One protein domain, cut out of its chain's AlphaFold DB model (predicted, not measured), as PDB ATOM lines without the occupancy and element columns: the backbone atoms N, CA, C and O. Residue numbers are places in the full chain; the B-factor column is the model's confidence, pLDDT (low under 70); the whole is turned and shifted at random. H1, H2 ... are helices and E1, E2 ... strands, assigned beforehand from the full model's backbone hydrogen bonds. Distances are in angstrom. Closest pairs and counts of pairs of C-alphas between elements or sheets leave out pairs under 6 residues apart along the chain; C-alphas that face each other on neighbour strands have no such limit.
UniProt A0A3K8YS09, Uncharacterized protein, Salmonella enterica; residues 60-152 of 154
ATOM      1  N   ASN A  60      33.133 -43.440  13.697       85.44
ATOM      2  CA  ASN A  60      33.081 -42.138  13.049       85.44
ATOM      3  C   ASN A  60      32.300 -42.237  11.743       85.44
ATOM      4  O   ASN A  60      32.632 -43.059  10.888       85.44
ATOM      5  N   THR A  61      31.346 -41.333  11.541       91.00
ATOM      6  CA  THR A  61      30.544 -41.262  10.315       91.00
ATOM      7  C   THR A  61      30.705 -39.893   9.674       91.00
ATOM      8  O   THR A  61      30.510 -38.861  10.313       91.00
ATOM      9  N   MET A  62      31.076 -39.883   8.396       92.31
ATOM     10  CA  MET A  62      31.188 -38.671   7.586       92.31
ATOM     11  C   MET A  62      29.934 -38.516   6.730       92.31
ATOM     12  O   MET A  62      29.493 -39.483   6.112       92.31
ATOM     13  N   PHE A  63      29.405 -37.299   6.648       92.69
ATOM     14  CA  PHE A  63      28.221 -36.975   5.856       92.69
ATOM     15  C   PHE A  63      28.643 -36.089   4.677       92.69
ATOM     16  O   PHE A  63      28.971 -34.918   4.885       92.69
ATOM     17  N   PRO A  64      28.740 -36.641   3.454       92.69
ATOM     18  CA  PRO A  64      29.030 -35.869   2.251       92.69
ATOM     19  C   PRO A  64      27.771 -35.197   1.694       92.69
ATOM     20  O   PRO A  64      26.668 -35.725   1.814       92.69
ATOM     21  N   CYS A  65      27.953 -34.068   1.009       91.50
ATOM     22  CA  CYS A  65      26.888 -33.424   0.257       91.50
ATOM     23  C   CYS A  65      26.431 -34.322  -0.896       91.50
ATOM     24  O   CYS A  65      27.258 -34.772  -1.696       91.50
ATOM     25  N   SER A  66      25.123 -34.498  -1.048       91.12
ATOM     26  CA  SER A  66      24.512 -35.305  -2.108       91.12
ATOM     27  C   SER A  66      24.810 -34.787  -3.521       91.12
ATOM     28  O   SER A  66      24.823 -35.559  -4.479       91.12
ATOM     29  N   ARG A  67      25.089 -33.482  -3.663       94.44
ATOM     30  CA  ARG A  67      25.291 -32.806  -4.957       94.44
ATOM     31  C   ARG A  67      26.748 -32.743  -5.413       94.44
ATOM     32  O   ARG A  67      27.007 -32.847  -6.607       94.44
ATOM     33  N   CYS A  68      27.694 -32.525  -4.498       93.38
ATOM     34  CA  CYS A  68      29.107 -32.299  -4.844       93.38
ATOM     35  C   CYS A  68      30.097 -33.234  -4.135       93.38
ATOM     36  O   CYS A  68      31.292 -33.178  -4.419       93.38
ATOM     37  N   GLY A  69      29.633 -34.067  -3.197       91.19
ATOM     38  CA  GLY A  69      30.462 -35.028  -2.465       91.19
ATOM     39  C   GLY A  69      31.389 -34.431  -1.400       91.19
ATOM     40  O   GLY A  69      32.079 -35.183  -0.715       91.19
ATOM     41  N   ARG A  70      31.427 -33.101  -1.219       93.00
ATOM     42  CA  ARG A  70      32.203 -32.465  -0.136       93.00
ATOM     43  C   ARG A  70      31.583 -32.781   1.221       93.00
ATOM     44  O   ARG A  70      30.367 -32.791   1.345       93.00
ATOM     45  N   ILE A  71      32.408 -32.993   2.245       93.69
ATOM     46  CA  ILE A  71      31.921 -33.277   3.603       93.69
ATOM     47  C   ILE A  71      31.192 -32.058   4.181       93.69
ATOM     48  O   ILE A  71      31.750 -30.960   4.214       93.69
ATOM     49  N   THR A  72      29.964 -32.270   4.651       95.31
ATOM     50  CA  THR A  72      29.100 -31.258   5.277       95.31
ATOM     51  C   THR A  72      28.959 -31.453   6.782       95.31
ATOM     52  O   THR A  72      28.661 -30.480   7.470       95.31
ATOM     53  N   ALA A  73      29.218 -32.657   7.305       96.62
ATOM     54  CA  ALA A  73      29.276 -32.935   8.741       96.62
ATOM     55  C   ALA A  73      30.069 -34.212   9.074       96.62
ATOM     56  O   ALA A  73      30.311 -35.065   8.216       96.62
ATOM     57  N   ARG A  74      30.425 -34.365  10.353       96.62
ATOM     58  CA  ARG A  74      30.989 -35.595  10.929       96.62
ATOM     59  C   ARG A  74      30.365 -35.896  12.290       96.62
ATOM     60  O   ARG A  74      30.249 -35.003  13.128       96.62
ATOM     61  N   LEU A  75      30.055 -37.163  12.531       96.31
ATOM     62  CA  LEU A  75      29.672 -37.694  13.837       96.31
ATOM     63  C   LEU A  75      30.783 -38.589  14.387       96.31
ATOM     64  O   LEU A  75      31.392 -39.357  13.641       96.31
ATOM     65  N   VAL A  76      31.045 -38.469  15.684       96.31
ATOM     66  CA  VAL A  76      31.963 -39.310  16.456       96.31
ATOM     67  C   VAL A  76      31.142 -39.974  17.552       96.31
ATOM     68  O   VAL A  76      30.635 -39.278  18.427       96.31
ATOM     69  N   PHE A  77      30.986 -41.291  17.512       94.94
ATOM     70  CA  PHE A  77      30.212 -42.035  18.500       94.94
ATOM     71  C   PHE A  77      31.127 -42.547  19.613       94.94
ATOM     72  O   PHE A  77      32.163 -43.161  19.354       94.94
ATOM     73  N   ALA A  78      30.720 -42.267  20.846       95.44
ATOM     74  CA  ALA A  78      31.389 -42.624  22.088       95.44
ATOM     75  C   ALA A  78      30.342 -43.059  23.134       95.44
ATOM     76  O   ALA A  78      30.133 -42.357  24.128       95.44
ATOM     77  N   PRO A  79      29.622 -44.178  22.918       92.06
ATOM     78  CA  PRO A  79      28.569 -44.639  23.828       92.06
ATOM     79  C   PRO A  79      29.070 -44.909  25.258       92.06
ATOM     80  O   PRO A  79      28.270 -44.972  26.186       92.06
ATOM     81  N   GLU A  80      30.382 -45.029  25.467       91.12
ATOM     82  CA  GLU A  80      31.018 -45.112  26.780       91.12
ATOM     83  C   GLU A  80      30.971 -43.798  27.582       91.12
ATOM     84  O   GLU A  80      31.131 -43.818  28.804       91.12
ATOM     85  N   CYS A  81      30.752 -42.652  26.929       94.94
ATOM     86  CA  CYS A  81      30.587 -41.368  27.601       94.94
ATOM     87  C   CYS A  81      29.183 -41.277  28.208       94.94
ATOM     88  O   CYS A  81      28.222 -40.886  27.542       94.94
ATOM     89  N   THR A  82      29.075 -41.629  29.488       94.81
ATOM     90  CA  THR A  82      27.799 -41.663  30.226       94.81
ATOM     91  C   THR A  82      27.498 -40.370  30.985       94.81
ATOM     92  O   THR A  82      26.369 -40.167  31.435       94.81
ATOM     93  N   SER A  83      28.478 -39.470  31.101       96.44
ATOM     94  CA  SER A  83      28.352 -38.190  31.798       96.44
ATOM     95  C   SER A  83      28.859 -37.003  30.973       96.44
ATOM     96  O   SER A  83      29.665 -37.149  30.054       96.44
ATOM     97  N   GLU A  84      28.429 -35.790  31.333       97.56
ATOM     98  CA  GLU A  84      28.931 -34.552  30.717       97.56
ATOM     99  C   GLU A  84      30.449 -34.387  30.889       97.56
ATOM    100  O   GLU A  84      31.131 -33.910  29.982       97.56
ATOM    101  N   ALA A  85      30.998 -34.826  32.027       97.62
ATOM    102  CA  ALA A  85      32.435 -34.780  32.284       97.62
ATOM    103  C   ALA A  85      33.218 -35.670  31.303       97.62
ATOM    104  O   ALA A  85      34.261 -35.248  30.795       97.62
ATOM    105  N   ASP A  86      32.691 -36.855  30.980       97.19
ATOM    106  CA  ASP A  86      33.292 -37.751  29.987       97.19
ATOM    107  C   ASP A  86      33.279 -37.114  28.596       97.19
ATOM    108  O   ASP A  86      34.303 -37.109  27.908       97.19
ATOM    109  N   MET A  87      32.149 -36.505  28.214       97.94
ATOM    110  CA  MET A  87      31.990 -35.808  26.933       97.94
ATOM    111  C   MET A  87      33.004 -34.673  26.780       97.94
ATOM    112  O   MET A  87      33.653 -34.550  25.741       97.94
ATOM    113  N   VAL A  88      33.175 -33.850  27.819       97.75
ATOM    114  CA  VAL A  88      34.139 -32.739  27.818       97.75
ATOM    115  C   VAL A  88      35.573 -33.260  27.744       97.75
ATOM    116  O   VAL A  88      36.346 -32.789  26.909       97.75
ATOM    117  N   SER A  89      35.915 -34.258  28.564       97.38
ATOM    118  CA  SER A  89      37.252 -34.860  28.612       97.38
ATOM    119  C   SER A  89      37.651 -35.481  27.268       97.38
ATOM    120  O   SER A  89      38.737 -35.215  26.741       97.38
ATOM    121  N   LEU A  90      36.755 -36.259  26.653       96.25
ATOM    122  CA  LEU A  90      36.992 -36.839  25.335       96.25
ATOM    123  C   LEU A  90      37.017 -35.767  24.238       96.25
ATOM    124  O   LEU A  90      37.899 -35.784  23.379       96.25
ATOM    125  N   GLY A  91      36.112 -34.791  24.300       96.25
ATOM    126  CA  GLY A  91      36.093 -33.660  23.377       96.25
ATOM    127  C   GLY A  91      37.384 -32.838  23.401       96.25
ATOM    128  O   GLY A  91      37.819 -32.336  22.364       96.25
ATOM    129  N   ASP A  92      38.039 -32.716  24.556       95.88
ATOM    130  CA  ASP A  92      39.333 -32.036  24.682       95.88
ATOM    131  C   ASP A  92      40.480 -32.837  24.066       95.88
ATOM    132  O   ASP A  92      41.353 -32.253  23.416       95.88
ATOM    133  N   ARG A  93      40.453 -34.170  24.191       95.31
ATOM    134  CA  ARG A  93      41.406 -35.063  23.514       95.31
ATOM    135  C   ARG A  93      41.284 -34.966  21.992       95.31
ATOM    136  O   ARG A  93      42.302 -34.895  21.313       95.31
ATOM    137  N   LEU A  94      40.057 -34.892  21.475       94.00
ATOM    138  CA  LEU A  94      39.768 -34.796  20.038       94.00
ATOM    139  C   LEU A  94      39.968 -33.388  19.460       94.00
ATOM    140  O   LEU A  94      39.930 -33.210  18.243       94.00
ATOM    141  N   ARG A  95      40.195 -32.369  20.300       89.88
ATOM    142  CA  ARG A  95      40.236 -30.960  19.876       89.88
ATOM    143  C   ARG A  95      41.203 -30.710  18.725       89.88
ATOM    144  O   ARG A  95      40.874 -29.956  17.817       89.88
ATOM    145  N   ASN A  96      42.397 -31.302  18.764       90.44
ATOM    146  CA  ASN A  96      43.401 -31.094  17.718       90.44
ATOM    147  C   ASN A  96      43.011 -31.764  16.395       90.44
ATOM    148  O   ASN A  96      43.293 -31.199  15.340       90.44
ATOM    149  N   ASP A  97      42.315 -32.898  16.455       90.88
ATOM    150  CA  ASP A  97      41.914 -33.678  15.280       90.88
ATOM    151  C   ASP A  97      40.828 -32.966  14.469       90.88
ATOM    152  O   ASP A  97      40.740 -33.119  13.251       90.88
ATOM    153  N   VAL A  98      39.998 -32.167  15.145       92.31
ATOM    154  CA  VAL A  98      38.828 -31.503  14.549       92.31
ATOM    155  C   VAL A  98      38.968 -29.983  14.465       92.31
ATOM    156  O   VAL A  98      38.092 -29.322  13.917       92.31
ATOM    157  N   ARG A  99      40.080 -29.413  14.955       90.19
ATOM    158  CA  ARG A  99      40.306 -27.957  15.060       90.19
ATOM    159  C   ARG A  99      40.070 -27.199  13.754       90.19
ATOM    160  O   ARG A  99      39.620 -26.059  13.783       90.19
ATOM    161  N   TYR A 100      40.446 -27.808  12.636       90.31
ATOM    162  CA  TYR A 100      40.385 -27.189  11.312       90.31
ATOM    163  C   TYR A 100      39.261 -27.757  10.446       90.31
ATOM    164  O   TYR A 100      39.246 -27.504   9.245       90.31
ATOM    165  N   ALA A 101      38.337 -28.529  11.027       93.12
ATOM    166  CA  ALA A 101      37.174 -29.006  10.300       93.12
ATOM    167  C   ALA A 101      36.315 -27.793   9.884       93.12
ATOM    168  O   ALA A 101      35.825 -27.068  10.753       93.12
ATOM    169  N   PRO A 102      36.118 -27.551   8.573       92.12
ATOM    170  CA  PRO A 102      35.299 -26.438   8.091       92.12
ATOM    171  C   PRO A 102      33.792 -26.735   8.182       92.12
ATOM    172  O   PRO A 102      32.975 -25.945   7.715       92.12
ATOM    173  N   TYR A 103      33.428 -27.882   8.753       94.56
ATOM    174  CA  TYR A 103      32.073 -28.392   8.905       94.56
ATOM    175  C   TYR A 103      31.810 -28.773  10.368       94.56
ATOM    176  O   TYR A 103      32.760 -28.996  11.128       94.56
ATOM    177  N   PRO A 104      30.537 -28.867  10.787       97.12
ATOM    178  CA  PRO A 104      30.191 -29.326  12.120       97.12
ATOM    179  C   PRO A 104      30.713 -30.730  12.420       97.12
ATOM    180  O   PRO A 104      30.582 -31.651  11.610       97.12
ATOM    181  N   VAL A 105      31.286 -30.881  13.611       97.88
ATOM    182  CA  VAL A 105      31.675 -32.182  14.158       97.88
ATOM    183  C   VAL A 105      30.996 -32.354  15.506       97.88
ATOM    184  O   VAL A 105      31.194 -31.516  16.391       97.88
ATOM    185  N   TRP A 106      30.228 -33.427  15.668       98.12
ATOM    186  CA  TRP A 106      29.543 -33.749  16.920       98.12
ATOM    187  C   TRP A 106      30.083 -35.033  17.537       98.12
ATOM    188  O   TRP A 106      30.266 -36.033  16.846       98.12
ATOM    189  N   LEU A 107      30.326 -34.989  18.844       97.81
ATOM    190  CA  LEU A 107      30.548 -36.152  19.691       97.81
ATOM    191  C   LEU A 107      29.197 -36.609  20.250       97.81
ATOM    192  O   LEU A 107      28.484 -35.786  20.825       97.81
ATOM    193  N   ILE A 108      28.874 -37.891  20.086       97.25
ATOM    194  CA  ILE A 108      27.612 -38.522  20.484       97.25
ATOM    195  C   ILE A 108      27.903 -39.575  21.552       97.25
ATOM    196  O   ILE A 108      28.575 -40.567  21.285       97.25
ATOM    197  N   GLY A 109      27.417 -39.335  22.762       95.75
ATOM    198  CA  GLY A 109      27.605 -40.170  23.940       95.75
ATOM    199  C   GLY A 109      26.473 -41.166  24.181       95.75
ATOM    200  O   GLY A 109      25.655 -41.459  23.301       95.75
ATOM    201  N   ALA A 110      26.408 -41.666  25.413       94.75
ATOM    202  CA  ALA A 110      25.411 -42.639  25.837       94.75
ATOM    203  C   ALA A 110      23.969 -42.096  25.724       94.75
ATOM    204  O   ALA A 110      23.727 -40.905  25.992       94.75
ATOM    205  N   PRO A 111      22.998 -42.962  25.386       95.12
ATOM    206  CA  PRO A 111      21.583 -42.628  25.481       95.12
ATOM    207  C   PRO A 111      21.130 -42.497  26.948       95.12
ATOM    208  O   PRO A 111      21.786 -42.990  27.866       95.12
ATOM    209  N   ASP A 112      20.016 -41.806  27.197       93.06
ATOM    210  CA  ASP A 112      19.332 -41.774  28.506       93.06
ATOM    211  C   ASP A 112      18.313 -42.909  28.703       93.06
ATOM    212  O   ASP A 112      17.772 -43.057  29.799       93.06
ATOM    213  N   SER A 113      18.062 -43.702  27.664       87.75
ATOM    214  CA  SER A 113      17.101 -44.802  27.637       87.75
ATOM    215  C   SER A 113      17.626 -45.939  26.761       87.75
ATOM    216  O   SER A 113      18.370 -45.697  25.816       87.75
ATOM    217  N   GLU A 114      17.212 -47.171  27.050       83.25
ATOM    218  CA  GLU A 114      17.455 -48.333  26.177       83.25
ATOM    219  C   GLU A 114      16.429 -48.431  25.034       83.25
ATOM    220  O   GLU A 114      16.584 -49.239  24.123       83.25
ATOM    221  N   ASP A 115      15.361 -47.628  25.086       84.56
ATOM    222  CA  ASP A 115      14.361 -47.543  24.022       84.56
ATOM    223  C   ASP A 115      14.777 -46.500  22.979       84.56
ATOM    224  O   ASP A 115      14.582 -45.294  23.172       84.56
ATOM    225  N   ASP A 116      15.314 -46.985  21.861       76.81
ATOM    226  CA  ASP A 116      15.772 -46.180  20.724       76.81
ATOM    227  C   ASP A 116      14.702 -45.223  20.166       76.81
ATOM    228  O   ASP A 116      15.047 -44.211  19.559       76.81
ATOM    229  N   SER A 117      13.406 -45.501  20.366       79.25
ATOM    230  CA  SER A 117      12.322 -44.650  19.850       79.25
ATOM    231  C   SER A 117      12.167 -43.326  20.599       79.25
ATOM    232  O   SER A 117      11.511 -42.409  20.103       79.25
ATOM    233  N   VAL A 118      12.745 -43.232  21.798       81.19
ATOM    234  CA  VAL A 118      12.681 -42.046  22.663       81.19
ATOM    235  C   VAL A 118      14.047 -41.612  23.193       81.19
ATOM    236  O   VAL A 118      14.149 -40.532  23.782       81.19
ATOM    237  N   ALA A 119      15.081 -42.436  23.012       89.81
ATOM    238  CA  ALA A 119      16.410 -42.220  23.561       89.81
ATOM    239  C   ALA A 119      17.023 -40.899  23.083       89.81
ATOM    240  O   ALA A 119      17.069 -40.577  21.893       89.81
ATOM    241  N   ARG A 120      17.546 -40.126  24.033       95.19
ATOM    242  CA  ARG A 120      18.339 -38.927  23.772       95.19
ATOM    243  C   ARG A 120      19.783 -39.153  24.166       95.19
ATOM    244  O   ARG A 120      20.108 -39.508  25.302       95.19
ATOM    245  N   HIS A 121      20.669 -38.836  23.241       97.12
ATOM    246  CA  HIS A 121      22.099 -38.992  23.430       97.12
ATOM    247  C   HIS A 121      22.711 -37.715  23.987       97.12
ATOM    248  O   HIS A 121      22.336 -36.602  23.595       97.12
ATOM    249  N   LEU A 122      23.686 -37.871  24.884       97.94
ATOM    250  CA  LEU A 122      24.607 -36.780  25.188       97.94
ATOM    251  C   LEU A 122      25.282 -36.340  23.889       97.94
ATOM    252  O   LEU A 122      25.809 -37.159  23.150       97.94
ATOM    253  N   THR A 123      25.267 -35.050  23.602       98.00
ATOM    254  CA  THR A 123      25.786 -34.493  22.357       98.00
ATOM    255  C   THR A 123      26.644 -33.284  22.676       98.00
ATOM    256  O   THR A 123      26.261 -32.430  23.474       98.00
ATOM    257  N   LEU A 124      27.819 -33.206  22.056       98.31
ATOM    258  CA  LEU A 124      28.736 -32.077  22.173       98.31
ATOM    259  C   LEU A 124      29.235 -31.681  20.787       98.31
ATOM    260  O   LEU A 124      29.830 -32.487  20.075       98.31
ATOM    261  N   GLN A 125      29.046 -30.419  20.412       98.00
ATOM    262  CA  GLN A 125      29.653 -29.890  19.195       98.00
ATOM    263  C   GLN A 125      31.119 -29.525  19.451       98.00
ATOM    264  O   GLN A 125      31.417 -28.706  20.321       98.00
ATOM    265  N   LEU A 126      32.029 -30.117  18.679       97.31
ATOM    266  CA  LEU A 126      33.473 -29.897  18.782       97.31
ATOM    267  C   LEU A 126      33.987 -28.842  17.795       97.31
ATOM    268  O   LEU A 126      34.956 -28.147  18.093       97.31
ATOM    269  N   ALA A 127      33.346 -28.727  16.632       96.75
ATOM    270  CA  ALA A 127      33.716 -27.808  15.557       96.75
ATOM    271  C   ALA A 127      32.466 -27.334  14.787       96.75
ATOM    272  O   ALA A 127      31.414 -27.972  14.892       96.75
ATOM    273  N   PRO A 128      32.535 -26.235  14.009       94.44
ATOM    274  CA  PRO A 128      33.638 -25.263  13.964       94.44
ATOM    275  C   PRO A 128      33.716 -24.402  15.233       94.44
ATOM    276  O   PRO A 128      34.774 -23.881  15.573       94.44
ATOM    277  N   VAL A 129      32.601 -24.284  15.957       93.94
ATOM    278  CA  VAL A 129      32.513 -23.606  17.249       93.94
ATOM    279  C   VAL A 129      32.157 -24.648  18.294       93.94
ATOM    280  O   VAL A 129      31.215 -25.418  18.107       93.94
ATOM    281  N   ARG A 130      32.927 -24.683  19.383       94.50
ATOM    282  CA  ARG A 130      32.645 -25.582  20.497       94.50
ATOM    283  C   ARG A 130      31.368 -25.133  21.207       94.50
ATOM    284  O   ARG A 130      31.266 -23.970  21.591       94.50
ATOM    285  N   GLY A 131      30.430 -26.059  21.369       95.62
ATOM    286  CA  GLY A 131      29.196 -25.851  22.125       95.62
ATOM    287  C   GLY A 131      29.278 -26.386  23.555       95.62
ATOM    288  O   GLY A 131      30.321 -26.867  24.000       95.62
ATOM    289  N   GLU A 132      28.151 -26.323  24.252       97.56
ATOM    290  CA  GLU A 132      27.936 -27.009  25.530       97.56
ATOM    291  C   GLU A 132      27.472 -28.456  25.292       97.56
ATOM    292  O   GLU A 132      27.155 -28.835  24.159       97.56
ATOM    293  N   VAL A 133      27.457 -29.275  26.347       98.06
ATOM    294  CA  VAL A 133      26.884 -30.627  26.295       98.06
ATOM    295  C   VAL A 133      25.367 -30.528  26.461       98.06
ATOM    296  O   VAL A 133      24.880 -29.796  27.317       98.06
ATOM    297  N   TYR A 134      24.610 -31.260  25.650       97.75
ATOM    298  CA  TYR A 134      23.147 -31.303  25.713       97.75
ATOM    299  C   TYR A 134      22.614 -32.695  25.370       97.75
ATOM    300  O   TYR A 134      23.358 -33.575  24.948       97.75
ATOM    301  N   ARG A 135      21.310 -32.905  25.574       96.81
ATOM    302  CA  ARG A 135      20.593 -34.126  25.184       96.81
ATOM    303  C   ARG A 135      19.888 -33.885  23.855       96.81
ATOM    304  O   ARG A 135      19.058 -32.980  23.773       96.81
ATOM    305  N   GLU A 136      20.175 -34.701  22.850       96.44
ATOM    306  CA  GLU A 136      19.556 -34.600  21.526       96.44
ATOM    307  C   GLU A 136      18.958 -35.940  21.098       96.44
ATOM    308  O   GLU A 136      19.537 -37.000  21.337       96.44
ATOM    309  N   HIS A 137      17.774 -35.887  20.489       95.69
ATOM    310  CA  HIS A 137      17.128 -37.063  19.910       95.69
ATOM    311  C   HIS A 137      17.696 -37.347  18.507       95.69
ATOM    312  O   HIS A 137      17.927 -36.382  17.767       95.69
ATOM    313  N   PRO A 138      17.846 -38.616  18.083       92.25
ATOM    314  CA  PRO A 138      18.337 -38.964  16.748       92.25
ATOM    315  C   PRO A 138      17.607 -38.245  15.605       92.25
ATOM    316  O   PRO A 138      18.253 -37.726  14.699       92.25
ATOM    317  N   ASP A 139      16.280 -38.106  15.676       93.25
ATOM    318  CA  ASP A 139      15.501 -37.393  14.645       93.25
ATOM    319  C   ASP A 139      15.874 -35.912  14.504       93.25
ATOM    320  O   ASP A 139      15.852 -35.359  13.401       93.25
ATOM    321  N   GLN A 140      16.232 -35.257  15.612       94.94
ATOM    322  CA  GLN A 140      16.663 -33.858  15.593       94.94
ATOM    323  C   GLN A 140      18.039 -33.741  14.940       94.94
ATOM    324  O   GLN A 140      18.225 -32.901  14.057       94.94
ATOM    325  N   MET A 141      18.968 -34.636  15.291       94.94
ATOM    326  CA  MET A 141      20.277 -34.708  14.639       94.94
ATOM    327  C   MET A 141      20.134 -34.992  13.136       94.94
ATOM    328  O   MET A 141      20.705 -34.276  12.315       94.94
ATOM    329  N   ASN A 142      19.307 -35.967  12.755       93.56
ATOM    330  CA  ASN A 142      19.038 -36.308  11.356       93.56
ATOM    331  C   ASN A 142      18.468 -35.117  10.576       93.56
ATOM    332  O   ASN A 142      18.926 -34.829   9.472       93.56
ATOM    333  N   SER A 143      17.529 -34.375  11.168       95.50
ATOM    334  CA  SER A 143      16.968 -33.168  10.549       95.50
ATOM    335  C   SER A 143      18.048 -32.114  10.282       95.50
ATOM    336  O   SER A 143      18.095 -31.534   9.198       95.50
ATOM    337  N   ARG A 144      18.983 -31.910  11.221       95.00
ATOM    338  CA  ARG A 144      20.114 -30.980  11.045       95.00
ATOM    339  C   ARG A 144      21.059 -31.419   9.931       95.00
ATOM    340  O   ARG A 144      21.549 -30.569   9.191       95.00
ATOM    341  N   LEU A 145      21.322 -32.718   9.806       94.38
ATOM    342  CA  LEU A 145      22.167 -33.264   8.740       94.38
ATOM    343  C   LEU A 145      21.544 -33.037   7.358       94.38
ATOM    344  O   LEU A 145      22.246 -32.608   6.444       94.38
ATOM    345  N   VAL A 146      20.231 -33.251   7.227       94.56
ATOM    346  CA  VAL A 146      19.483 -32.954   5.993       94.56
ATOM    347  C   VAL A 146      19.543 -31.461   5.673       94.56
ATOM    348  O   VAL A 146      19.914 -31.084   4.567       94.56
ATOM    349  N   GLU A 147      19.284 -30.595   6.656       95.12
ATOM    350  CA  GLU A 147      19.367 -29.147   6.447       95.12
ATOM    351  C   GLU A 147      20.763 -28.677   6.015       95.12
ATOM    352  O   GLU A 147      20.877 -27.741   5.220       95.12
ATOM    353  N   LEU A 148      21.827 -29.290   6.544       94.19
ATOM    354  CA  LEU A 148      23.198 -28.989   6.138       94.19
ATOM    355  C   LEU A 148      23.467 -29.388   4.689       94.19
ATOM    356  O   LEU A 148      24.139 -28.634   3.986       94.19
ATOM    357  N   ASP A 149      22.952 -30.533   4.240       91.44
ATOM    358  CA  ASP A 149      23.049 -30.946   2.839       91.44
ATOM    359  C   ASP A 149      22.282 -29.989   1.916       91.44
ATOM    360  O   ASP A 149      22.842 -29.488   0.934       91.44
ATOM    361  N   ASP A 150      21.043 -29.646   2.275       93.38
ATOM    362  CA  ASP A 150      20.172 -28.759   1.497       93.38
ATOM    363  C   ASP A 150      20.767 -27.351   1.351       93.38
ATOM    364  O   ASP A 150      20.818 -26.779   0.253       93.38
ATOM    365  N   LYS A 151      21.271 -26.789   2.454       93.94
ATOM    366  CA  LYS A 151      21.830 -25.428   2.504       93.94
ATOM    367  C   LYS A 151      23.271 -25.348   1.998       93.94
ATOM    368  O   LYS A 151      23.779 -24.236   1.843       93.94
ATOM    369  N   HIS A 152      23.936 -26.475   1.735       92.44
ATOM    370  CA  HIS A 152      25.310 -26.466   1.239       92.44
ATOM    371  C   HIS A 152      25.408 -25.722  -0.103       92.44
ATOM    372  O   HIS A 152      24.667 -25.993  -1.048       92.44
TER     373      HIS A 152
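AT A GLANCE: This is residues 60 to 152 of the 154 residues of an uncharacterized protein of Salmonella enterica (UniProt A0A3K8YS09). A strongly twisted sheet of five strands has one helix over each face: H3 covers E1 and E2 on one face, and H1 packs on E3 and E4 on the other, with short H2 grazing the sheet. The 93 printed residues run E1 E2 H1 H2 E3 E4 E5 H3, class mixed, helices and strands. The mixed sheet has the order E1, E2, E3, E4, E5. The whole is compact, with a radius of gyration of the C-alphas of 13.1 A and spans of 36 by 32 by 19 A.

IN THESE COORDINATES: E1, residues 60 to 64, begins at C-alpha 60 (33.081, -42.138, 13.049). E2 is residues 71 to 77, 17.4 A long; H1, 84 to 93, 14.4 A; H2, 95 to 98. E3, 105 to 111, spans 18.4 A, E4, 121 to 127, 17.9 A, and E5 is 133 to 136. H3, 138 to 151, spans 20.0 A and ends at C-alpha 151 (21.830, -25.428, 2.504).

HOW THE PARTS SIT: E1 and E2 form an antiparallel hairpin, with N 61 and O 75 2.9 A apart. E2 and E3 are parallel, with N 106 and O 74 at 3.0 A; E2, H1 H2, E3 is a strand-helix-strand unit, parallel neighbour strands joined through helices, with a right-handed crossover. E3 E4 E5 is a meander of successive antiparallel neighbours, both pairs hairpins: N 107 to O 124 and N 123 to O 134 are each 2.8 A. H1 has a height over the sheet of 9.0 A; its closest C-alphas to E4 are Gly 91 and Leu 126, 6.5 A. On the opposite face, H3 runs along the strands, at 19 degrees to E1 on the local plane; its closest C-alphas to E2 are Leu 148 and Thr 72, 6.4 A. Every O i to N i+4 pair in H1 and H3 is within hydrogen-bond range; H2 is too short for one.

THE WHOLE: The C-alphas of Arg 67 and Ala 85 are the two farthest apart, 38.0 A. The printed part has no cut and no long link; no printed residue has pLDDT under 70.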